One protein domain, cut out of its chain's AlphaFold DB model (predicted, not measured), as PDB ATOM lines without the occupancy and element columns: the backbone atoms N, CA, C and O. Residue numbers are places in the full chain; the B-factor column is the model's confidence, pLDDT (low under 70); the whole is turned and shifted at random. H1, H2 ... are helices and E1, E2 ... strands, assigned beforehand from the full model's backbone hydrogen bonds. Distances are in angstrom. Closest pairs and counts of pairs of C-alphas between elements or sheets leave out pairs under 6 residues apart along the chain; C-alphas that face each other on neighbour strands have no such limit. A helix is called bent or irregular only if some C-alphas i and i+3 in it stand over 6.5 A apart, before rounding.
ATOM      1  N   GLN A 312      99.082 157.889 130.187       84.56
ATOM      2  CA  GLN A 312      98.097 158.105 129.123       84.56
ATOM      3  C   GLN A 312      98.407 157.290 127.858       84.56
ATOM      4  O   GLN A 312      97.508 156.750 127.224       84.56
ATOM      5  N   GLN A 313      99.686 157.166 127.508       87.62
ATOM      6  CA  GLN A 313     100.135 156.465 126.302       87.62
ATOM      7  C   GLN A 313     100.166 154.938 126.463       87.62
ATOM      8  O   GLN A 313     100.113 154.223 125.463       87.62
ATOM      9  N   VAL A 314     100.226 154.417 127.697       89.62
ATOM     10  CA  VAL A 314     100.266 152.964 127.962       89.62
ATOM     11  C   VAL A 314      99.118 152.242 127.271       89.62
ATOM     12  O   VAL A 314      99.348 151.206 126.649       89.62
ATOM     13  N   THR A 315      97.902 152.782 127.342       84.38
ATOM     14  CA  THR A 315      96.723 152.138 126.757       84.38
ATOM     15  C   THR A 315      96.837 152.045 125.236       84.38
ATOM     16  O   THR A 315      96.637 150.968 124.678       84.38
ATOM     17  N   GLN A 316      97.261 153.127 124.576       84.81
ATOM     18  CA  GLN A 316      97.464 153.157 123.123       84.81
ATOM     19  C   GLN A 316      98.564 152.188 122.684       84.81
ATOM     20  O   GLN A 316      98.366 151.404 121.759       84.81
ATOM     21  N   ILE A 317      99.707 152.190 123.378       89.56
ATOM     22  CA  ILE A 317     100.820 151.288 123.066       89.56
ATOM     23  C   ILE A 317     100.407 149.830 123.297       89.56
ATOM     24  O   ILE A 317     100.720 148.966 122.483       89.56
ATOM     25  N   THR A 318      99.652 149.546 124.360       88.62
ATOM     26  CA  THR A 318      99.157 148.193 124.655       88.62
ATOM     27  C   THR A 318      98.168 147.715 123.595       88.62
ATOM     28  O   THR A 318      98.275 146.583 123.129       88.62
ATOM     29  N   GLN A 319      97.244 148.574 123.161       84.94
ATOM     30  CA  GLN A 319      96.317 148.282 122.064       84.94
ATOM     31  C   GLN A 319      97.067 148.036 120.752       84.94
ATOM     32  O   GLN A 319      96.803 147.059 120.052       84.94
ATOM     33  N   ARG A 320      98.046 148.886 120.439       86.75
ATOM     34  CA  ARG A 320      98.899 148.752 119.259       86.75
ATOM     35  C   ARG A 320      99.663 147.432 119.258       86.75
ATOM     36  O   ARG A 320      99.658 146.713 118.262       86.75
ATOM     37  N   TRP A 321     100.272 147.103 120.389       90.00
ATOM     38  CA  TRP A 321     100.983 145.851 120.595       90.00
ATOM     39  C   TRP A 321     100.066 144.634 120.462       90.00
ATOM     40  O   TRP A 321     100.421 143.652 119.815       90.00
ATOM     41  N   PHE A 322      98.858 144.707 121.021       87.25
ATOM     42  CA  PHE A 322      97.859 143.651 120.903       87.25
ATOM     43  C   PHE A 322      97.477 143.381 119.439       87.25
ATOM     44  O   PHE A 322      97.470 142.222 119.017       87.25
ATOM     45  N   VAL A 323      97.211 144.437 118.661       85.88
ATOM     46  CA  VAL A 323      96.903 144.341 117.223       85.88
ATOM     47  C   VAL A 323      98.083 143.751 116.450       85.88
ATOM     48  O   VAL A 323      97.896 142.818 115.670       85.88
ATOM     49  N   TRP A 324      99.312 144.204 116.727       88.31
ATOM     50  CA  TRP A 324     100.520 143.621 116.138       88.31
ATOM     51  C   TRP A 324     100.603 142.111 116.376       88.31
ATOM     52  O   TRP A 324     100.698 141.338 115.426       88.31
ATOM     53  N   CYS A 325     100.496 141.682 117.634       85.81
ATOM     54  CA  CYS A 325     100.629 140.281 118.020       85.81
ATOM     55  C   CYS A 325      99.535 139.362 117.456       85.81
ATOM     56  O   CYS A 325      99.809 138.179 117.252       85.81
ATOM     57  N   ASN A 326      98.308 139.863 117.258       82.56
ATOM     58  CA  ASN A 326      97.162 139.038 116.857       82.56
ATOM     59  C   ASN A 326      96.883 139.040 115.353       82.56
ATOM     60  O   ASN A 326      96.389 138.035 114.850       82.56
ATOM     61  N   THR A 327      97.142 140.141 114.644       80.50
ATOM     62  CA  THR A 327      96.774 140.259 113.222       80.50
ATOM     63  C   THR A 327      97.958 140.633 112.343       80.50
ATOM     64  O   THR A 327      98.252 139.938 111.371       80.50
ATOM     65  N   GLU A 328      98.675 141.702 112.682       83.94
ATOM     66  CA  GLU A 328      99.571 142.355 111.717       83.94
ATOM     67  C   GLU A 328     100.929 141.676 111.577       83.94
ATOM     68  O   GLU A 328     101.491 141.662 110.483       83.94
ATOM     69  N   ARG A 329     101.443 141.053 112.643       86.94
ATOM     70  CA  ARG A 329     102.751 140.381 112.630       86.94
ATOM     71  C   ARG A 329     102.838 139.334 111.516       86.94
ATOM     72  O   ARG A 329     103.804 139.314 110.763       86.94
ATOM     73  N   GLY A 330     101.822 138.478 111.388       84.62
ATOM     74  CA  GLY A 330     101.802 137.436 110.358       84.62
ATOM     75  C   GLY A 330     101.755 138.012 108.941       84.62
ATOM     76  O   GLY A 330     102.472 137.546 108.060       84.62
ATOM     77  N   ASN A 331     100.950 139.058 108.726       85.38
ATOM     78  CA  ASN A 331     100.877 139.743 107.434       85.38
ATOM     79  C   ASN A 331     102.221 140.388 107.075       85.38
ATOM     80  O   ASN A 331     102.707 140.199 105.961       85.38
ATOM     81  N   TYR A 332     102.848 141.073 108.034       86.31
ATOM     82  CA  TYR A 332     104.158 141.696 107.869       86.31
ATOM     83  C   TYR A 332     105.219 140.682 107.422       86.31
ATOM     84  O   TYR A 332     105.896 140.901 106.417       86.31
ATOM     85  N   TRP A 333     105.314 139.536 108.107       84.38
ATOM     86  CA  TRP A 333     106.279 138.494 107.752       84.38
ATOM     87  C   TRP A 333     106.033 137.895 106.368       84.38
ATOM     88  O   TRP A 333     106.994 137.698 105.626       84.38
ATOM     89  N   ARG A 334     104.772 137.658 105.980       87.25
ATOM     90  CA  ARG A 334     104.451 137.143 104.638       87.25
ATOM     91  C   ARG A 334     104.901 138.101 103.539       87.25
ATOM     92  O   ARG A 334     105.526 137.658 102.580       87.25
ATOM     93  N   VAL A 335     104.643 139.403 103.689       85.88
ATOM     94  CA  VAL A 335     105.075 140.396 102.689       85.88
ATOM     95  C   VAL A 335     106.605 140.509 102.653       85.88
ATOM     96  O   VAL A 335     107.193 140.537 101.574       85.88
ATOM     97  N   ARG A 336     107.287 140.483 103.807       83.69
ATOM     98  CA  ARG A 336     108.763 140.508 103.857       83.69
ATOM     99  C   ARG A 336     109.401 139.274 103.216       83.69
ATOM    100  O   ARG A 336     110.352 139.419 102.455       83.69
ATOM    101  N   ALA A 337     108.852 138.084 103.451       86.12
ATOM    102  CA  ALA A 337     109.328 136.836 102.850       86.12
ATOM    103  C   ALA A 337     109.126 136.771 101.324       86.12
ATOM    104  O   ALA A 337     109.863 136.058 100.636       86.12
ATOM    105  N   GLN A 338     108.152 137.516 100.782       86.44
ATOM    106  CA  GLN A 338     107.992 137.700  99.335       86.44
ATOM    107  C   GLN A 338     109.067 138.623  98.746       86.44
ATOM    108  O   GLN A 338     109.500 138.407  97.618       86.44
ATOM    109  N   GLN A 339     109.503 139.635  99.499       83.31
ATOM    110  CA  GLN A 339     110.486 140.622  99.042       83.31
ATOM    111  C   GLN A 339     111.937 140.149  99.183       83.31
ATOM    112  O   GLN A 339     112.772 140.489  98.348       83.31
ATOM    113  N   ASP A 340     112.251 139.394 100.237       80.81
ATOM    114  CA  ASP A 340     113.611 138.970 100.562       80.81
ATOM    115  C   ASP A 340     113.599 137.525 101.089       80.81
ATOM    116  O   ASP A 340     112.993 137.199 102.114       80.81
ATOM    117  N   ALA A 341     114.290 136.636 100.368       83.19
ATOM    118  CA  ALA A 341     114.327 135.206 100.659       83.19
ATOM    119  C   ALA A 341     114.926 134.882 102.040       83.19
ATOM    120  O   ALA A 341     114.613 133.828 102.598       83.19
ATOM    121  N   THR A 342     115.728 135.781 102.623       81.25
ATOM    122  CA  THR A 342     116.296 135.601 103.970       81.25
ATOM    123  C   THR A 342     115.227 135.580 105.069       81.25
ATOM    124  O   THR A 342     115.462 135.019 106.140       81.25
ATOM    125  N   TYR A 343     114.031 136.113 104.791       82.25
ATOM    126  CA  TYR A 343     112.898 136.137 105.719       82.25
ATOM    127  C   TYR A 343     112.015 134.883 105.654       82.25
ATOM    128  O   TYR A 343     111.176 134.694 106.533       82.25
ATOM    129  N   ARG A 344     112.211 133.981 104.678       84.12
ATOM    130  CA  ARG A 344     111.426 132.732 104.586       84.12
ATOM    131  C   ARG A 344     111.614 131.843 105.810       84.12
ATOM    132  O   ARG A 344     110.638 131.450 106.431       84.12
ATOM    133  N   ALA A 345     112.862 131.640 106.231       81.88
ATOM    134  CA  ALA A 345     113.165 130.854 107.426       81.88
ATOM    135  C   ALA A 345     112.536 131.444 108.706       81.88
ATOM    136  O   ALA A 345     112.229 130.712 109.642       81.88
ATOM    137  N   GLN A 346     112.339 132.765 108.752       79.44
ATOM    138  CA  GLN A 346     111.695 133.446 109.878       79.44
ATOM    139  C   GLN A 346     110.174 133.292 109.842       79.44
ATOM    140  O   GLN A 346     109.567 133.110 110.893       79.44
ATOM    141  N   LEU A 347     109.566 133.309 108.652       84.00
ATOM    142  CA  LEU A 347     108.149 132.989 108.485       84.00
ATOM    143  C   LEU A 347     107.860 131.543 108.918       84.00
ATOM    144  O   LEU A 347     106.938 131.325 109.698       84.00
ATOM    145  N   ASP A 348     108.697 130.587 108.511       84.44
ATOM    146  CA  ASP A 348     108.550 129.178 108.902       84.44
ATOM    147  C   ASP A 348     108.711 128.986 110.423       84.44
ATOM    148  O   ASP A 348     108.016 128.186 111.051       84.44
ATOM    149  N   ASP A 349     109.635 129.718 111.057       81.25
ATOM    150  CA  ASP A 349     109.773 129.728 112.518       81.25
ATOM    151  C   ASP A 349     108.553 130.358 113.208       81.25
ATOM    152  O   ASP A 349     108.062 129.825 114.206       81.25
ATOM    153  N   TYR A 350     108.006 131.439 112.640       81.50
ATOM    154  CA  TYR A 350     106.785 132.070 113.133       81.50
ATOM    155  C   TYR A 350     105.584 131.124 113.082       81.50
ATOM    156  O   TYR A 350     104.869 130.995 114.079       81.50
ATOM    157  N   GLU A 351     105.384 130.439 111.957       84.31
ATOM    158  CA  GLU A 351     104.289 129.489 111.765       84.31
ATOM    159  C   GLU A 351     104.414 128.283 112.704       84.31
ATOM    160  O   GLU A 351     103.427 127.892 113.331       84.31
ATOM    161  N   ARG A 352     105.632 127.760 112.913       83.31
ATOM    162  CA  ARG A 352     105.885 126.700 113.909       83.31
ATOM    163  C   ARG A 352     105.549 127.135 115.336       83.31
ATOM    164  O   ARG A 352     105.050 126.335 116.123       83.31
ATOM    165  N   GLN A 353     105.798 128.397 115.675       79.25
ATOM    166  CA  GLN A 353     105.540 128.952 117.008       79.25
ATOM    167  C   GLN A 353     104.120 129.516 117.175       79.25
ATOM    168  O   GLN A 353     103.782 130.019 118.248       79.25
ATOM    169  N   LEU A 354     103.266 129.429 116.150       78.94
ATOM    170  CA  LEU A 354     101.935 130.035 116.155       78.94
ATOM    171  C   LEU A 354     101.073 129.541 117.326       78.94
ATOM    172  O   LEU A 354     100.416 130.349 117.975       78.94
ATOM    173  N   ALA A 355     101.128 128.248 117.657       71.38
ATOM    174  CA  ALA A 355     100.382 127.681 118.783       71.38
ATOM    175  C   ALA A 355     100.816 128.273 120.143       71.38
ATOM    176  O   ALA A 355      99.967 128.678 120.939       71.38
ATOM    177  N   ALA A 356     102.127 128.397 120.387       71.56
ATOM    178  CA  ALA A 356     102.664 129.025 121.600       71.56
ATOM    179  C   ALA A 356     102.334 130.530 121.659       71.56
ATOM    180  O   ALA A 356     102.027 131.074 122.725       71.56
ATOM    181  N   ASN A 357     102.327 131.196 120.501       73.94
ATOM    182  CA  ASN A 357     101.913 132.590 120.373       73.94
ATOM    183  C   ASN A 357     100.426 132.781 120.709       73.94
ATOM    184  O   ASN A 357     100.091 133.751 121.385       73.94
ATOM    185  N   THR A 358      99.545 131.864 120.297       75.25
ATOM    186  CA  THR A 358      98.104 131.930 120.595       75.25
ATOM    187  C   THR A 358      97.843 131.939 122.097       75.25
ATOM    188  O   THR A 358      97.199 132.864 122.589       75.25
ATOM    189  N   GLN A 359      98.425 130.995 122.846       71.94
ATOM    190  CA  GLN A 359      98.254 130.926 124.303       71.94
ATOM    191  C   GLN A 359      98.763 132.198 125.002       71.94
ATOM    192  O   GLN A 359      98.134 132.736 125.910       71.94
ATOM    193  N   ARG A 360      99.905 132.733 124.565       74.81
ATOM    194  CA  ARG A 360     100.430 134.003 125.082       74.81
ATOM    195  C   ARG A 360      99.507 135.187 124.758       74.81
ATOM    196  O   ARG A 360      99.337 136.083 125.589       74.81
ATOM    197  N   ASN A 361      98.943 135.210 123.553       79.00
ATOM    198  CA  ASN A 361      98.061 136.271 123.077       79.00
ATOM    199  C   ASN A 361      96.721 136.303 123.826       79.00
ATOM    200  O   ASN A 361      96.119 137.373 123.908       79.00
ATOM    201  N   GLU A 362      96.270 135.192 124.413       79.88
ATOM    202  CA  GLU A 362      95.073 135.153 125.268       79.88
ATOM    203  C   GLU A 362      95.228 136.027 126.520       79.88
ATOM    204  O   GLU A 362      94.340 136.821 126.836       79.88
ATOM    205  N   GLU A 363      96.381 135.972 127.192       75.69
ATOM    206  CA  GLU A 363      96.670 136.847 128.338       75.69
ATOM    207  C   GLU A 363      96.703 138.330 127.920       75.69
ATOM    208  O   GLU A 363      96.140 139.187 128.610       75.69
ATOM    209  N   LEU A 364      97.316 138.645 126.769       77.88
ATOM    210  CA  LEU A 364      97.296 140.000 126.202       77.88
ATOM    211  C   LEU A 364      95.867 140.448 125.874       77.88
ATOM    212  O   LEU A 364      95.520 141.600 126.132       77.88
ATOM    213  N   ARG A 365      95.030 139.544 125.349       78.62
ATOM    214  CA  ARG A 365      93.616 139.806 125.049       78.62
ATOM    215  C   ARG A 365      92.838 140.134 126.312       78.62
ATOM    216  O   ARG A 365      92.103 141.115 126.325       78.62
ATOM    217  N   HIS A 366      93.038 139.370 127.382       79.44
ATOM    218  CA  HIS A 366      92.424 139.661 128.674       79.44
ATOM    219  C   HIS A 366      92.823 141.043 129.202       79.44
ATOM    220  O   HIS A 366      91.954 141.815 129.604       79.44
ATOM    221  N   ARG A 367      94.114 141.396 129.154       74.88
ATOM    222  CA  ARG A 367      94.585 142.730 129.572       74.88
ATOM    223  C   ARG A 367      93.990 143.845 128.720       74.88
ATOM    224  O   ARG A 367      93.550 144.851 129.267       74.88
ATOM    225  N   TYR A 368      93.962 143.657 127.404       80.56
ATOM    226  CA  TYR A 368      93.371 144.615 126.479       80.56
ATOM    227  C   TYR A 368      91.879 144.818 126.756       80.56
ATOM    228  O   TYR A 368      91.433 145.955 126.871       80.56
ATOM    229  N   ASN A 369      91.122 143.737 126.947       81.25
ATOM    230  CA  ASN A 369      89.699 143.812 127.273       81.25
ATOM    231  C   ASN A 369      89.457 144.537 128.604       81.25
ATOM    232  O   ASN A 369      88.549 145.358 128.684       81.25
ATOM    233  N   ASN A 370      90.293 144.295 129.619       81.06
ATOM    234  CA  ASN A 370      90.203 144.998 130.901       81.06
ATOM    235  C   ASN A 370      90.481 146.502 130.754       81.06
ATOM    236  O   ASN A 370      89.746 147.313 131.309       81.06
ATOM    237  N   LEU A 371      91.515 146.881 129.992       80.50
ATOM    238  CA  LEU A 371      91.824 148.287 129.706       80.50
ATOM    239  C   LEU A 371      90.700 148.964 128.922       80.50
ATOM    240  O   LEU A 371      90.332 150.094 129.227       80.50
ATOM    241  N   LYS A 372      90.141 148.269 127.929       82.81
ATOM    242  CA  LYS A 372      89.025 148.778 127.137       82.81
ATOM    243  C   LYS A 372      87.785 148.995 128.005       82.81
ATOM    244  O   LYS A 372      87.203 150.067 127.945       82.81
ATOM    245  N   ALA A 373      87.437 148.028 128.853       84.38
ATOM    246  CA  ALA A 373      86.313 148.155 129.778       84.38
ATOM    247  C   ALA A 373      86.492 149.333 130.754       84.38
ATOM    248  O   ALA A 373      85.530 150.043 131.032       84.38
ATOM    249  N   ASP A 374      87.715 149.571 131.241       83.31
ATOM    250  CA  ASP A 374      88.039 150.716 132.103       83.31
ATOM    251  C   ASP A 374      87.894 152.059 131.361       83.31
ATOM    252  O   ASP A 374      87.312 153.007 131.890       83.31
ATOM    253  N   GLU A 375      88.361 152.151 130.113       86.12
ATOM    254  CA  GLU A 375      88.196 153.356 129.288       86.12
ATOM    255  C   GLU A 375      86.734 153.613 128.901       86.12
ATOM    256  O   GLU A 375      86.277 154.753 129.006       86.12
ATOM    257  N   ASP A 376      85.985 152.573 128.526       86.44
ATOM    258  CA  ASP A 376      84.555 152.665 128.209       86.44
ATOM    259  C   ASP A 376      83.760 153.117 129.445       86.44
ATOM    260  O   ASP A 376      82.908 154.007 129.363       86.44
ATOM    261  N   PHE A 377      84.094 152.578 130.623       88.69
ATOM    262  CA  PHE A 377      83.500 152.999 131.888       88.69
ATOM    263  C   PHE A 377      83.782 154.476 132.185       88.69
ATOM    264  O   PHE A 377      82.859 155.216 132.536       88.69
ATOM    265  N   LYS A 378      85.030 154.935 132.018       89.19
ATOM    266  CA  LYS A 378      85.386 156.351 132.207       89.19
ATOM    267  C   LYS A 378      84.662 157.252 131.216       89.19
ATOM    268  O   LYS A 378      84.191 158.309 131.616       89.19
ATOM    269  N   ALA A 379      84.549 156.846 129.953       89.38
ATOM    270  CA  ALA A 379      83.848 157.615 128.927       89.38
ATOM    271  C   ALA A 379      82.373 157.838 129.287       89.38
ATOM    272  O   ALA A 379      81.835 158.920 129.068       89.38
ATOM    273  N   GLN A 380      81.737 156.827 129.881       88.81
ATOM    274  CA  GLN A 380      80.328 156.883 130.272       88.81
ATOM    275  C   GLN A 380      80.097 157.604 131.609       88.81
ATOM    276  O   GLN A 380      79.083 158.277 131.769       88.81
ATOM    277  N   ASN A 381      81.017 157.472 132.572       90.62
ATOM    278  CA  ASN A 381      80.766 157.854 133.970       90.62
ATOM    279  C   ASN A 381      81.647 159.002 134.487       90.62
ATOM    280  O   ASN A 381      81.461 159.463 135.619       90.62
ATOM    281  N   CYS A 382      82.626 159.462 133.703       93.06
ATOM    282  CA  CYS A 382      83.599 160.457 134.142       93.06
ATOM    283  C   CYS A 382      83.650 161.698 133.246       93.06
ATOM    284  O   CYS A 382      83.396 161.669 132.043       93.06
ATOM    285  N   ARG A 383      84.053 162.816 133.853       94.19
ATOM    286  CA  ARG A 383      84.271 164.109 133.190       94.19
ATOM    287  C   ARG A 383      85.589 164.732 133.630       94.19
ATOM    288  O   ARG A 383      86.180 164.316 134.625       94.19
ATOM    289  N   LEU A 384      86.077 165.722 132.892       93.25
ATOM    290  CA  LEU A 384      87.324 166.418 133.193       93.25
ATOM    291  C   LEU A 384      87.067 167.652 134.059       93.25
ATOM    292  O   LEU A 384      86.258 168.509 133.712       93.25
ATOM    293  N   CYS A 385      87.828 167.802 135.143       93.00
ATOM    294  CA  CYS A 385      87.833 169.042 135.910       93.00
ATOM    295  C   CYS A 385      88.237 170.219 134.996       93.00
ATOM    296  O   CYS A 385      89.323 170.170 134.407       93.00
ATOM    297  N   PRO A 386      87.450 171.309 134.919       94.88
ATOM    298  CA  PRO A 386      87.751 172.442 134.040       94.88
ATOM    299  C   PRO A 386      89.116 173.088 134.303       94.88
ATOM    300  O   PRO A 386      89.744 173.592 133.375       94.88
ATOM    301  N   GLN A 426      83.542 169.140 130.668       94.38
ATOM    302  CA  GLN A 426      83.885 168.406 129.454       94.38
ATOM    303  C   GLN A 426      83.856 166.886 129.719       94.38
ATOM    304  O   GLN A 426      84.571 166.431 130.621       94.38
ATOM    305  N   PRO A 427      83.080 166.092 128.954       93.88
ATOM    306  CA  PRO A 427      83.093 164.636 129.058       93.88
ATOM    307  C   PRO A 427      84.494 164.055 128.884       93.88
ATOM    308  O   PRO A 427      85.305 164.585 128.116       93.88
ATOM    309  N   TYR A 428      84.793 162.972 129.602       91.75
ATOM    310  CA  TYR A 428      86.029 162.240 129.364       91.75
ATOM    311  C   TYR A 428      85.995 161.641 127.957       91.75
ATOM    312  O   TYR A 428      85.081 160.895 127.613       91.75
ATOM    313  N   VAL A 429      87.001 161.961 127.146       85.88
ATOM    314  CA  VAL A 429      87.184 161.337 125.837       85.88
ATOM    315  C   VAL A 429      88.226 160.235 126.010       85.88
ATOM    316  O   VAL A 429      89.372 160.557 126.339       85.88
ATOM    317  N   PRO A 430      87.855 158.956 125.825       80.56
ATOM    318  CA  PRO A 430      88.795 157.865 125.979       80.56
ATOM    319  C   PRO A 430      89.918 157.996 124.956       80.56
ATOM    320  O   PRO A 430      89.711 158.274 123.772       80.56
ATOM    321  N   ILE A 431      91.139 157.793 125.438       68.00
ATOM    322  CA  ILE A 431      92.366 157.954 124.652       68.00
ATOM    323  C   ILE A 431      92.485 156.835 123.590       68.00
ATOM    324  O   ILE A 431      93.238 156.951 122.624       68.00
ATOM    325  N   THR A 432      91.697 155.767 123.748       58.91
ATOM    326  CA  THR A 432      91.574 154.602 122.857       58.91
ATOM    327  C   THR A 432      90.730 154.842 121.605       58.91
ATOM    328  O   THR A 432      90.692 153.967 120.741       58.91
ATOM    329  N   ASN A 433      90.078 156.002 121.464       51.91
ATOM    330  CA  ASN A 433      89.205 156.294 120.321       51.91
ATOM    331  C   ASN A 433      89.937 156.660 119.023       51.91
ATOM    332  O   ASN A 433      89.281 157.057 118.063       51.91
ATOM    333  N   THR A 434      91.259 156.493 118.936       55.16
ATOM    334  CA  THR A 434      91.909 156.371 117.626       55.16
ATOM    335  C   THR A 434      91.286 155.146 116.944       55.16
ATOM    336  O   THR A 434      91.492 154.030 117.435       55.16
ATOM    337  N   PRO A 435      90.481 155.299 115.871       55.03
ATOM    338  CA  PRO A 435      89.857 154.165 115.210       55.03
ATOM    339  C   PRO A 435      90.937 153.140 114.872       55.03
ATOM    340  O   PRO A 435      92.043 153.512 114.475       55.03
ATOM    341  N   VAL A 436      90.639 151.846 115.012       55.94
ATOM    342  CA  VAL A 436      91.585 150.768 114.657       55.94
ATOM    343  C   VAL A 436      92.146 150.970 113.238       55.94
ATOM    344  O   VAL A 436      93.281 150.602 112.957       55.94
ATOM    345  N   GLU A 437      91.380 151.624 112.366       52.28
ATOM    346  CA  GLU A 437      91.769 152.049 111.019       52.28
ATOM    347  C   GLU A 437      92.890 153.103 110.992       52.28
ATOM    348  O   GLU A 437      93.825 152.959 110.211       52.28
ATOM    349  N   GLN A 438      92.880 154.107 111.876       53.41
ATOM    350  CA  GLN A 438      94.003 155.048 112.016       53.41
ATOM    351  C   GLN A 438      95.245 154.342 112.574       53.41
ATOM    352  O   GLN A 438      96.351 154.563 112.095       53.41
ATOM    353  N   ILE A 439      95.054 153.400 113.503       54.97
ATOM    354  CA  ILE A 439      96.141 152.566 114.022       54.97
ATOM    355  C   ILE A 439      96.761 151.721 112.890       54.97
ATOM    356  O   ILE A 439      97.982 151.583 112.823       54.97
ATOM    357  N   LYS A 440      95.974 151.177 111.952       55.44
ATOM    358  CA  LYS A 440      96.508 150.440 110.788       55.44
ATOM    359  C   LYS A 440      97.406 151.302 109.891       55.44
ATOM    360  O   LYS A 440      98.392 150.780 109.383       55.44
ATOM    361  N   ASN A 441      97.127 152.599 109.759       52.84
ATOM    362  CA  ASN A 441      97.897 153.505 108.897       52.84
ATOM    363  C   ASN A 441      99.280 153.878 109.464       52.84
ATOM    364  O   ASN A 441     100.194 154.143 108.692       52.84
ATOM    365  N   ASP A 442      99.469 153.816 110.786       55.53
ATOM    366  CA  ASP A 442     100.771 154.053 111.436       55.53
ATOM    367  C   ASP A 442     101.680 152.806 111.432       55.53
ATOM    368  O   ASP A 442     102.676 152.737 112.163       55.53
ATOM    369  N   LEU A 443     101.280 151.726 110.745       62.00
ATOM    370  CA  LEU A 443     102.090 150.509 110.670       62.00
ATOM    371  C   LEU A 443     103.218 150.707 109.665       62.00
ATOM    372  O   LEU A 443     103.045 151.409 108.669       62.00
ATOM    373  N   PRO A 444     104.368 150.054 109.881       59.66
ATOM    374  CA  PRO A 444     105.394 150.000 108.859       59.66
ATOM    375  C   PRO A 444     104.788 149.331 107.628       59.66
ATOM    376  O   PRO A 444     104.472 148.141 107.658       59.66
ATOM    377  N   CYS A 445     104.610 150.107 106.557       62.84
ATOM    378  CA  CYS A 445     104.245 149.548 105.270       62.84
ATOM    379  C   CYS A 445     105.396 148.628 104.841       62.84
ATOM    380  O   CYS A 445     106.512 149.122 104.637       62.84
ATOM    381  N   PRO A 446     105.172 147.309 104.707       60.88
ATOM    382  CA  PRO A 446     106.247 146.397 104.344       60.88
ATOM    383  C   PRO A 446     106.797 146.703 102.942       60.88
ATOM    384  O   PRO A 446     107.884 146.256 102.601       60.88
ATOM    385  N   GLU A 447     106.069 147.465 102.122       62.69
ATOM    386  CA  GLU A 447     106.439 147.849 100.754       62.69
ATOM    387  C   GLU A 447     107.561 148.896 100.692       62.69
ATOM    388  O   GLU A 447     108.174 149.074  99.636       62.69
ATOM    389  N   ASN A 448     107.886 149.558 101.810       64.12
ATOM    390  CA  ASN A 448     108.998 150.501 101.850       64.12
ATOM    391  C   ASN A 448     110.338 149.758 101.723       64.12
ATOM    392  O   ASN A 448     110.854 149.169 102.672       64.12
ATOM    393  N   LYS A 449     110.928 149.815 100.521       59.41
ATOM    394  CA  LYS A 449     112.229 149.196 100.205       59.41
ATOM    395  C   LYS A 449     113.402 149.824 100.964       59.41
ATOM    396  O   LYS A 449     114.460 149.202 101.062       59.41
ATOM    397  N   GLN A 450     113.250 151.046 101.480       67.06
ATOM    398  CA  GLN A 450     114.286 151.688 102.284       67.06
ATOM    399  C   GLN A 450     114.369 151.021 103.659       67.06
ATOM    400  O   GLN A 450     113.447 151.102 104.470       67.06
ATOM    401  N   ARG A 451     115.498 150.354 103.917       75.00
ATOM    402  CA  ARG A 451     115.811 149.809 105.238       75.00
ATOM    403  C   ARG A 451     116.052 150.970 106.194       75.00
ATOM    404  O   ARG A 451     117.060 151.662 106.095       75.00
ATOM    405  N   VAL A 452     115.114 151.177 107.110       85.00
ATOM    406  CA  VAL A 452     115.316 152.082 108.238       85.00
ATOM    407  C   VAL A 452     116.366 151.457 109.148       85.00
ATOM    408  O   VAL A 452     116.185 150.336 109.615       85.00
ATOM    409  N   VAL A 453     117.470 152.165 109.366       89.31
ATOM    410  CA  VAL A 453     118.524 151.762 110.300       89.31
ATOM    411  C   VAL A 453     118.470 152.698 111.496       89.31
ATOM    412  O   VAL A 453     118.587 153.914 111.347       89.31
ATOM    413  N   HIS A 454     118.296 152.130 112.684       89.12
ATOM    414  CA  HIS A 454     118.356 152.868 113.942       89.12
ATOM    415  C   HIS A 454     119.807 152.894 114.425       89.12
ATOM    416  O   HIS A 454     120.220 152.055 115.226       89.12
ATOM    417  N   ALA A 455     120.591 153.830 113.884       86.94
ATOM    418  CA  ALA A 455     122.004 153.981 114.230       86.94
ATOM    419  C   ALA A 455     122.195 154.139 115.751       86.94
ATOM    420  O   ALA A 455     121.394 154.793 116.420       86.94
ATOM    421  N   ASP A 456     123.249 153.521 116.287       89.44
ATOM    422  CA  ASP A 456     123.603 153.505 117.716       89.44
ATOM    423  C   ASP A 456     122.595 152.805 118.649       89.44
ATOM    424  O   ASP A 456     122.747 152.839 119.875       89.44
ATOM    425  N   ILE A 457     121.584 152.125 118.101       92.12
ATOM    426  CA  ILE A 457     120.641 151.311 118.869       92.12
ATOM    427  C   ILE A 457     120.895 149.837 118.564       92.12
ATOM    428  O   ILE A 457     120.544 149.333 117.498       92.12
ATOM    429  N   ARG A 458     121.468 149.128 119.541       95.56
ATOM    430  CA  ARG A 458     121.738 147.689 119.443       95.56
ATOM    431  C   ARG A 458     120.581 146.865 119.986       95.56
ATOM    432  O   ARG A 458     120.032 147.161 121.043       95.56
ATOM    433  N   CYS A 459     120.241 145.803 119.267       95.25
ATOM    434  CA  CYS A 459     119.270 144.809 119.707       95.25
ATOM    435  C   CYS A 459     119.812 144.017 120.907       95.25
ATOM    436  O   CYS A 459     120.903 143.457 120.827       95.25
ATOM    437  N   ASP A 460     119.036 143.860 121.981       94.38
ATOM    438  CA  ASP A 460     119.436 143.050 123.143       94.38
ATOM    439  C   ASP A 460     119.484 141.542 122.841       94.38
ATOM    440  O   ASP A 460     120.048 140.772 123.610       94.38
ATOM    441  N   GLY A 461     118.888 141.106 121.724       92.75
ATOM    442  CA  GLY A 461     118.860 139.703 121.307       92.75
ATOM    443  C   GLY A 461     120.008 139.280 120.383       92.75
ATOM    444  O   GLY A 461     120.493 138.160 120.499       92.75
ATOM    445  N   CYS A 462     120.420 140.135 119.438       94.12
ATOM    446  CA  CYS A 462     121.491 139.821 118.477       94.12
ATOM    447  C   CYS A 462     122.699 140.762 118.538       94.12
ATOM    448  O   CYS A 462     123.669 140.523 117.828       94.12
ATOM    449  N   HIS A 463     122.637 141.824 119.344       94.75
ATOM    450  CA  HIS A 463     123.675 142.846 119.530       94.75
ATOM    451  C   HIS A 463     124.076 143.657 118.288       94.75
ATOM    452  O   HIS A 463     124.941 144.526 118.391       94.75
ATOM    453  N   ASN A 464     123.417 143.438 117.150       94.50
ATOM    454  CA  ASN A 464     123.571 144.251 115.946       94.50
ATOM    455  C   ASN A 464     122.698 145.508 116.012       94.50
ATOM    456  O   ASN A 464     121.733 145.562 116.786       94.50
ATOM    457  N   ASP A 465     123.014 146.484 115.163       93.69
ATOM    458  CA  ASP A 465     122.168 147.656 114.957       93.69
ATOM    459  C   ASP A 465     120.774 147.230 114.484       93.69
ATOM    460  O   ASP A 465     120.602 146.255 113.738       93.69
ATOM    461  N   VAL A 466     119.750 147.925 114.972       92.44
ATOM    462  CA  VAL A 466     118.368 147.578 114.653       92.44
ATOM    463  C   VAL A 466     118.028 148.060 113.242       92.44
ATOM    464  O   VAL A 466     117.937 149.258 112.978       92.44
ATOM    465  N   GLU A 467     117.799 147.104 112.341       89.56
ATOM    466  CA  GLU A 467     117.237 147.333 111.008       89.56
ATOM    467  C   GLU A 467     115.723 147.061 111.004       89.56
ATOM    468  O   GLU A 467     115.261 146.065 111.568       89.56
ATOM    469  N   GLY A 468     114.958 147.919 110.327       89.69
ATOM    470  CA  GLY A 468     113.507 147.808 110.197       89.69
ATOM    471  C   GLY A 468     112.764 148.323 111.429       89.69
ATOM    472  O   GLY A 468     112.976 149.456 111.871       89.69
ATOM    473  N   ILE A 469     111.850 147.506 111.958       91.25
ATOM    474  CA  ILE A 469     111.049 147.879 113.129       91.25
ATOM    475  C   ILE A 469     111.885 147.740 114.402       91.25
ATOM    476  O   ILE A 469     112.423 146.671 114.711       91.25
ATOM    477  N   LEU A 470     111.922 148.819 115.178       92.62
ATOM    478  CA  LEU A 470     112.473 148.851 116.522       92.62
ATOM    479  C   LEU A 470     111.366 148.574 117.545       92.62
ATOM    480  O   LEU A 470     110.394 149.322 117.647       92.62
ATOM    481  N   PHE A 471     111.533 147.513 118.333       94.38
ATOM    482  CA  PHE A 471     110.629 147.142 119.418       94.38
ATOM    483  C   PHE A 471     111.224 147.588 120.748       94.38
ATOM    484  O   PHE A 471     112.133 146.953 121.279       94.38
ATOM    485  N   SER A 472     110.699 148.674 121.313       93.81
ATOM    486  CA  SER A 472     111.134 149.203 122.610       93.81
ATOM    487  C   SER A 472     110.145 148.801 123.701       93.81
ATOM    488  O   SER A 472     109.004 149.265 123.700       93.81
ATOM    489  N   CYS A 473     110.565 147.968 124.659       93.12
ATOM    490  CA  CYS A 473     109.691 147.567 125.762       93.12
ATOM    491  C   CYS A 473     109.360 148.777 126.641       93.12
ATOM    492  O   CYS A 473     110.254 149.503 127.085       93.12
ATOM    493  N   ILE A 474     108.077 148.985 126.940       93.25
ATOM    494  CA  ILE A 474     107.669 150.084 127.821       93.25
ATOM    495  C   ILE A 474     107.892 149.752 129.297       93.25
ATOM    496  O   ILE A 474     108.043 150.671 130.095       93.25
ATOM    497  N   HIS A 475     107.955 148.471 129.668       91.56
ATOM    498  CA  HIS A 475     108.071 148.014 131.059       91.56
ATOM    499  C   HIS A 475     109.505 147.746 131.520       91.56
ATOM    500  O   HIS A 475     109.737 147.529 132.708       91.56
ATOM    501  N   CYS A 476     110.481 147.815 130.613       90.19
ATOM    502  CA  CYS A 476     111.892 147.637 130.931       90.19
ATOM    503  C   CYS A 476     112.678 148.947 130.759       90.19
ATOM    504  O   CYS A 476     112.362 149.739 129.870       90.19
ATOM    505  N   PRO A 477     113.740 149.178 131.555       90.62
ATOM    506  CA  PRO A 477     114.572 150.376 131.416       90.62
ATOM    507  C   PRO A 477     115.264 150.471 130.047       90.62
ATOM    508  O   PRO A 477     115.302 151.538 129.420       90.62
ATOM    509  N   SER A 478     115.825 149.349 129.588       91.19
ATOM    510  CA  SER A 478     116.695 149.284 128.410       91.19
ATOM    511  C   SER A 478     116.216 148.350 127.301       91.19
ATOM    512  O   SER A 478     116.713 148.525 126.199       91.19
ATOM    513  N   LEU A 479     115.247 147.455 127.553       92.62
ATOM    514  CA  LEU A 479     114.969 146.324 126.659       92.62
ATOM    515  C   LEU A 479     114.478 146.750 125.269       92.62
ATOM    516  O   LEU A 479     113.424 147.385 125.131       92.62
ATOM    517  N   ILE A 480     115.238 146.357 124.255       94.44
ATOM    518  CA  ILE A 480     115.068 146.692 122.849       94.44
ATOM    519  C   ILE A 480     115.316 145.449 121.990       94.44
ATOM    520  O   ILE A 480     116.353 144.798 122.102       94.44
ATOM    521  N   TYR A 481     114.414 145.172 121.050       95.06
ATOM    522  CA  TYR A 481     114.604 144.134 120.037       95.06
ATOM    523  C   TYR A 481     114.450 144.679 118.616       95.06
ATOM    524  O   TYR A 481     113.667 145.595 118.364       95.06
ATOM    525  N   CYS A 482     115.189 144.092 117.676       93.25
ATOM    526  CA  CYS A 482     114.908 144.231 116.250       93.25
ATOM    527  C   CYS A 482     113.783 143.282 115.826       93.25
ATOM    528  O   CYS A 482     113.473 142.318 116.533       93.25
ATOM    529  N   GLU A 483     113.229 143.496 114.634       90.00
ATOM    530  CA  GLU A 483     112.172 142.642 114.077       90.00
ATOM    531  C   GLU A 483     112.524 141.154 114.045       90.00
ATOM    532  O   GLU A 483     111.676 140.323 114.350       90.00
ATOM    533  N   LYS A 484     113.791 140.804 113.798       88.88
ATOM    534  CA  LYS A 484     114.255 139.405 113.762       88.88
ATOM    535  C   LYS A 484     114.322 138.748 115.144       88.88
ATOM    536  O   LYS A 484     114.267 137.527 115.249       88.88
ATOM    537  N   CYS A 485     114.506 139.539 116.200       90.25
ATOM    538  CA  CYS A 485     114.692 139.032 117.559       90.25
ATOM    539  C   CYS A 485     113.436 139.136 118.415       90.25
ATOM    540  O   CYS A 485     113.325 138.359 119.361       90.25
ATOM    541  N   GLU A 486     112.513 140.052 118.099       90.25
ATOM    542  CA  GLU A 486     111.322 140.332 118.906       90.25
ATOM    543  C   GLU A 486     110.619 139.047 119.321       90.25
ATOM    544  O   GLU A 486     110.552 138.749 120.507       90.25
ATOM    545  N   GLN A 487     110.187 138.224 118.373       82.38
ATOM    546  CA  GLN A 487     109.414 137.034 118.699       82.38
ATOM    547  C   GLN A 487     110.198 136.036 119.562       82.38
ATOM    548  O   GLN A 487     109.754 135.663 120.650       82.38
ATOM    549  N   ARG A 488     111.383 135.625 119.096       81.50
ATOM    550  CA  ARG A 488     112.195 134.595 119.758       81.50
ATOM    551  C   ARG A 488     112.584 135.014 121.172       81.50
ATOM    552  O   ARG A 488     112.423 134.251 122.122       81.50
ATOM    553  N   CYS A 489     113.090 136.235 121.313       79.38
ATOM    554  CA  CYS A 489     113.578 136.734 122.590       79.38
ATOM    555  C   CYS A 489     112.424 137.053 123.539       79.38
ATOM    556  O   CYS A 489     112.533 136.798 124.736       79.38
ATOM    557  N   THR A 490     111.287 137.525 123.025       75.25
ATOM    558  CA  THR A 490     110.137 137.773 123.889       75.25
ATOM    559  C   THR A 490     109.488 136.473 124.365       75.25
ATOM    560  O   THR A 490     108.920 136.475 125.455       75.25
ATOM    561  N   LEU A 491     109.542 135.376 123.603       72.75
ATOM    562  CA  LEU A 491     109.091 134.057 124.067       72.75
ATOM    563  C   LEU A 491     110.013 133.508 125.161       72.75
ATOM    564  O   LEU A 491     109.535 133.255 126.266       72.75
ATOM    565  N   ALA A 492     111.323 133.444 124.907       71.81
ATOM    566  CA  ALA A 492     112.300 132.952 125.883       71.81
ATOM    567  C   ALA A 492     112.254 133.746 127.200       71.81
ATOM    568  O   ALA A 492     112.146 133.186 128.289       71.81
ATOM    569  N   HIS A 493     112.223 135.075 127.105       67.56
ATOM    570  CA  HIS A 493     112.195 135.927 128.287       67.56
ATOM    571  C   HIS A 493     110.828 135.901 129.003       67.56
ATOM    572  O   HIS A 493     110.745 136.149 130.204       67.56
ATOM    573  N   SER A 494     109.733 135.564 128.308       64.12
ATOM    574  CA  SER A 494     108.424 135.395 128.956       64.12
ATOM    575  C   SER A 494     108.343 134.155 129.849       64.12
ATOM    576  O   SER A 494     107.629 134.190 130.850       64.12
ATOM    577  N   GLU A 495     109.095 133.092 129.551       65.62
ATOM    578  CA  GLU A 495     109.163 131.898 130.404       65.62
ATOM    579  C   GLU A 495     109.898 132.182 131.718       65.62
ATOM    580  O   GLU A 495     109.377 131.875 132.792       65.62
ATOM    581  N   GLU A 496     111.043 132.866 131.653       64.50
ATOM    582  CA  GLU A 496     111.786 133.320 132.838       64.50
ATOM    583  C   GLU A 496     110.925 134.225 133.731       64.50
ATOM    584  O   GLU A 496     110.906 134.094 134.958       64.50
ATOM    585  N   LEU A 497     110.161 135.137 133.120       64.44
ATOM    586  CA  LEU A 497     109.264 136.021 133.857       64.44
ATOM    587  C   LEU A 497     108.057 135.286 134.441       64.44
ATOM    588  O   LEU A 497     107.683 135.588 135.573       64.44
ATOM    589  N   ARG A 498     107.476 134.301 133.740       64.25
ATOM    590  CA  ARG A 498     106.403 133.449 134.285       64.25
ATOM    591  C   ARG A 498     106.869 132.699 135.531       64.25
ATOM    592  O   ARG A 498     106.155 132.703 136.532       64.25
ATOM    593  N   GLN A 499     108.082 132.146 135.509       62.41
ATOM    594  CA  GLN A 499     108.687 131.508 136.687       62.41
ATOM    595  C   GLN A 499     108.858 132.500 137.848       62.41
ATOM    596  O   GLN A 499     108.646 132.150 139.007       62.41
ATOM    597  N   GLN A 500     109.157 133.764 137.542       61.59
ATOM    598  CA  GLN A 500     109.289 134.841 138.529       61.59
ATOM    599  C   GLN A 500     107.962 135.552 138.862       61.59
ATOM    600  O   GLN A 500     107.983 136.558 139.572       61.59
ATOM    601  N   LYS A 501     106.814 135.077 138.352       63.28
ATOM    602  CA  LYS A 501     105.496 135.748 138.442       63.28
ATOM    603  C   LYS A 501     105.514 137.215 137.979       63.28
ATOM    604  O   LYS A 501     104.694 138.029 138.407       63.28
ATOM    605  N   LYS A 502     106.455 137.571 137.108       64.38
ATOM    606  CA  LYS A 502     106.585 138.903 136.522       64.38
ATOM    607  C   LYS A 502     105.697 139.022 135.287       64.38
ATOM    608  O   LYS A 502     105.413 138.056 134.584       64.38
ATOM    609  N   GLN A 503     105.215 140.233 135.050       66.44
ATOM    610  CA  GLN A 503     104.224 140.514 134.019       66.44
ATOM    611  C   GLN A 503     104.845 140.570 132.610       66.44
ATOM    612  O   GLN A 503     105.997 140.964 132.449       66.44
ATOM    613  N   GLN A 504     104.052 140.199 131.594       75.88
ATOM    614  CA  GLN A 504     104.441 140.200 130.179       75.88
ATOM    615  C   GLN A 504     104.894 141.571 129.650       75.88
ATOM    616  O   GLN A 504     104.370 142.609 130.049       75.88
ATOM    617  N   HIS A 505     105.801 141.543 128.671       86.12
ATOM    618  CA  HIS A 505     106.284 142.725 127.956       86.12
ATOM    619  C   HIS A 505     105.272 143.269 126.948       86.12
ATOM    620  O   HIS A 505     104.631 142.515 126.210       86.12
ATOM    621  N   VAL A 506     105.217 144.597 126.877       90.25
ATOM    622  CA  VAL A 506     104.497 145.376 125.869       90.25
ATOM    623  C   VAL A 506     105.526 146.252 125.162       90.25
ATOM    624  O   VAL A 506     106.326 146.917 125.827       90.25
ATOM    625  N   PHE A 507     105.527 146.246 123.831       92.81
ATOM    626  CA  PHE A 507     106.500 146.995 123.039       92.81
ATOM    627  C   PHE A 507     105.837 148.136 122.281       92.81
ATOM    628  O   PHE A 507     104.782 147.977 121.670       92.81
ATOM    629  N   GLN A 508     106.507 149.281 122.295       92.88
ATOM    630  CA  GLN A 508     106.275 150.355 121.347       92.88
ATOM    631  C   GLN A 508     106.996 150.012 120.040       92.88
ATOM    632  O   GLN A 508     108.187 149.689 120.062       92.88
ATOM    633  N   LEU A 509     106.268 150.069 118.924       92.25
ATOM    634  CA  LEU A 509     106.802 149.869 117.578       92.25
ATOM    635  C   LEU A 509     107.277 151.215 117.038       92.25
ATOM    636  O   LEU A 509     106.477 152.143 116.934       92.25
ATOM    637  N   ILE A 510     108.557 151.310 116.692       90.06
ATOM    638  CA  ILE A 510     109.176 152.522 116.154       90.06
ATOM    639  C   ILE A 510     109.680 152.194 114.747       90.06
ATOM    640  O   ILE A 510     110.515 151.307 114.557       90.06
ATOM    641  N   THR A 511     109.119 152.873 113.752       86.31
ATOM    642  CA  THR A 511     109.325 152.585 112.321       86.31
ATOM    643  C   THR A 511     110.094 153.679 111.602       86.31
ATOM    644  O   THR A 511     110.602 153.455 110.508       86.31
TER     645      THR A 511
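AT A GLANCE: This is residues 312 to 386 and 426 to 511 of the 522 residues of the protein "Hypothetical protein" of Rotaria sp. Silwood2 (UniProt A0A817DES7). A layer of long helices, the bent helix H1 with H2 and H3, stands beside a small three-stranded sheet, with H1a alongside edge strand E6 and H5 over one face of the sheet. The short hairpin of E2 and E3 lies beyond the other edge strand, E5, while H3 runs out to a distant end at E1, and a loose stretch with H4 passes by H1a. The printed part has 161 residues, with five named helices and six named strands in the order H1 H2 H3 E1 H4 E2 E3 E4 E5 H5 E6. The class is mixed, helices and strands; the sheet order is E5 E4 E6, antiparallel. The whole is compact, with a radius of gyration of the C-alphas of 17.1 A and spans of 54 by 39 by 31 A.

IN THESE COORDINATES: H1, residues 312 to 339, begins at C-alpha 312 (98.097, 158.105, 129.123); by its hydrogen bonds it was assigned as one helix, but it is bent, with C-alphas 326 and 329 7.1 A apart. Its arms are H1a, residues 312 to 326, 22.7 A, and H1b, residues 329 to 339, 15.6 A. H2 is residues 341 to 352, 17.9 A, and H3 is residues 354 to 381, 39.2 A, with a kink of 31 degrees near residue 361. E1, residues 382 to 384, pairs with no named strand. H4 is residues 436 to 441, E2 453 to 458, E3 465 to 467, E4 470 to 473 and E5 480 to 482. H5 is residues 483 to 499, 25.4 A, and E6, residues 507 to 510, ends at C-alpha 510 (109.176, 152.522, 116.154).

HOW THE PARTS SIT: H1a touches H3 residues 361 to 371, opposite ways at a shallow tilt of 34.8 degrees, only just short of steep; their closest C-alphas, Gln 319 and Tyr 368, are 6.5 A apart. H1b and H2 form a helical hairpin, with C-alphas 337 and 343 closest at 4.6 A. H1a only grazes the sheet; its closest C-alphas to E6, Ile 317 and Gln 508, are 5.8 A apart. N 470 and O 510, 2.9 A, join E4 to E6 within hydrogen-bond range, as do N 471 and O 481, 2.9 A, for the hairpin E4 and E5, and N 454 and O 466, 2.9 A, for the hairpin E2 and E3. The closest C-alphas of E3 and E5, Val 466 and Cys 482, are 5.1 A apart. E5, H5 and E6 form a split strand-helix-strand unit, two same-way strands with E4 between them, with a right-handed crossover. H5 lies over E5 at a height over the sheet of 9.9 A and runs along the strands, at 7 degrees to E5 on the local plane; H5 and the sheet E5 E4 E6 are two layers, a helix on one face of a sheet. H4 is close to but not clearly touching H1a, with C-alphas 320 and 439 closest at 7.0 A. Every O i to N i+4 pair is within hydrogen-bond range in H1b and H4; the counts are 10 of 11 in H1a, 6 of 8 in H2, 23 of 24 in H3 and 10 of 13 in H5.

THE WHOLE: The C-alphas of Ala 341 and Pro 386, the two farthest apart, are 56.6 A apart. Residues 387 to 425 are not printed, and C-alphas 386 and 426 are 7.2 A apart across this cut. Of the links printed whole, H4 to E2 is long, with 11 residues. The mean pLDDT of the printed part is 81.1, with residues 431 to 450 and 493 to 503 under 70.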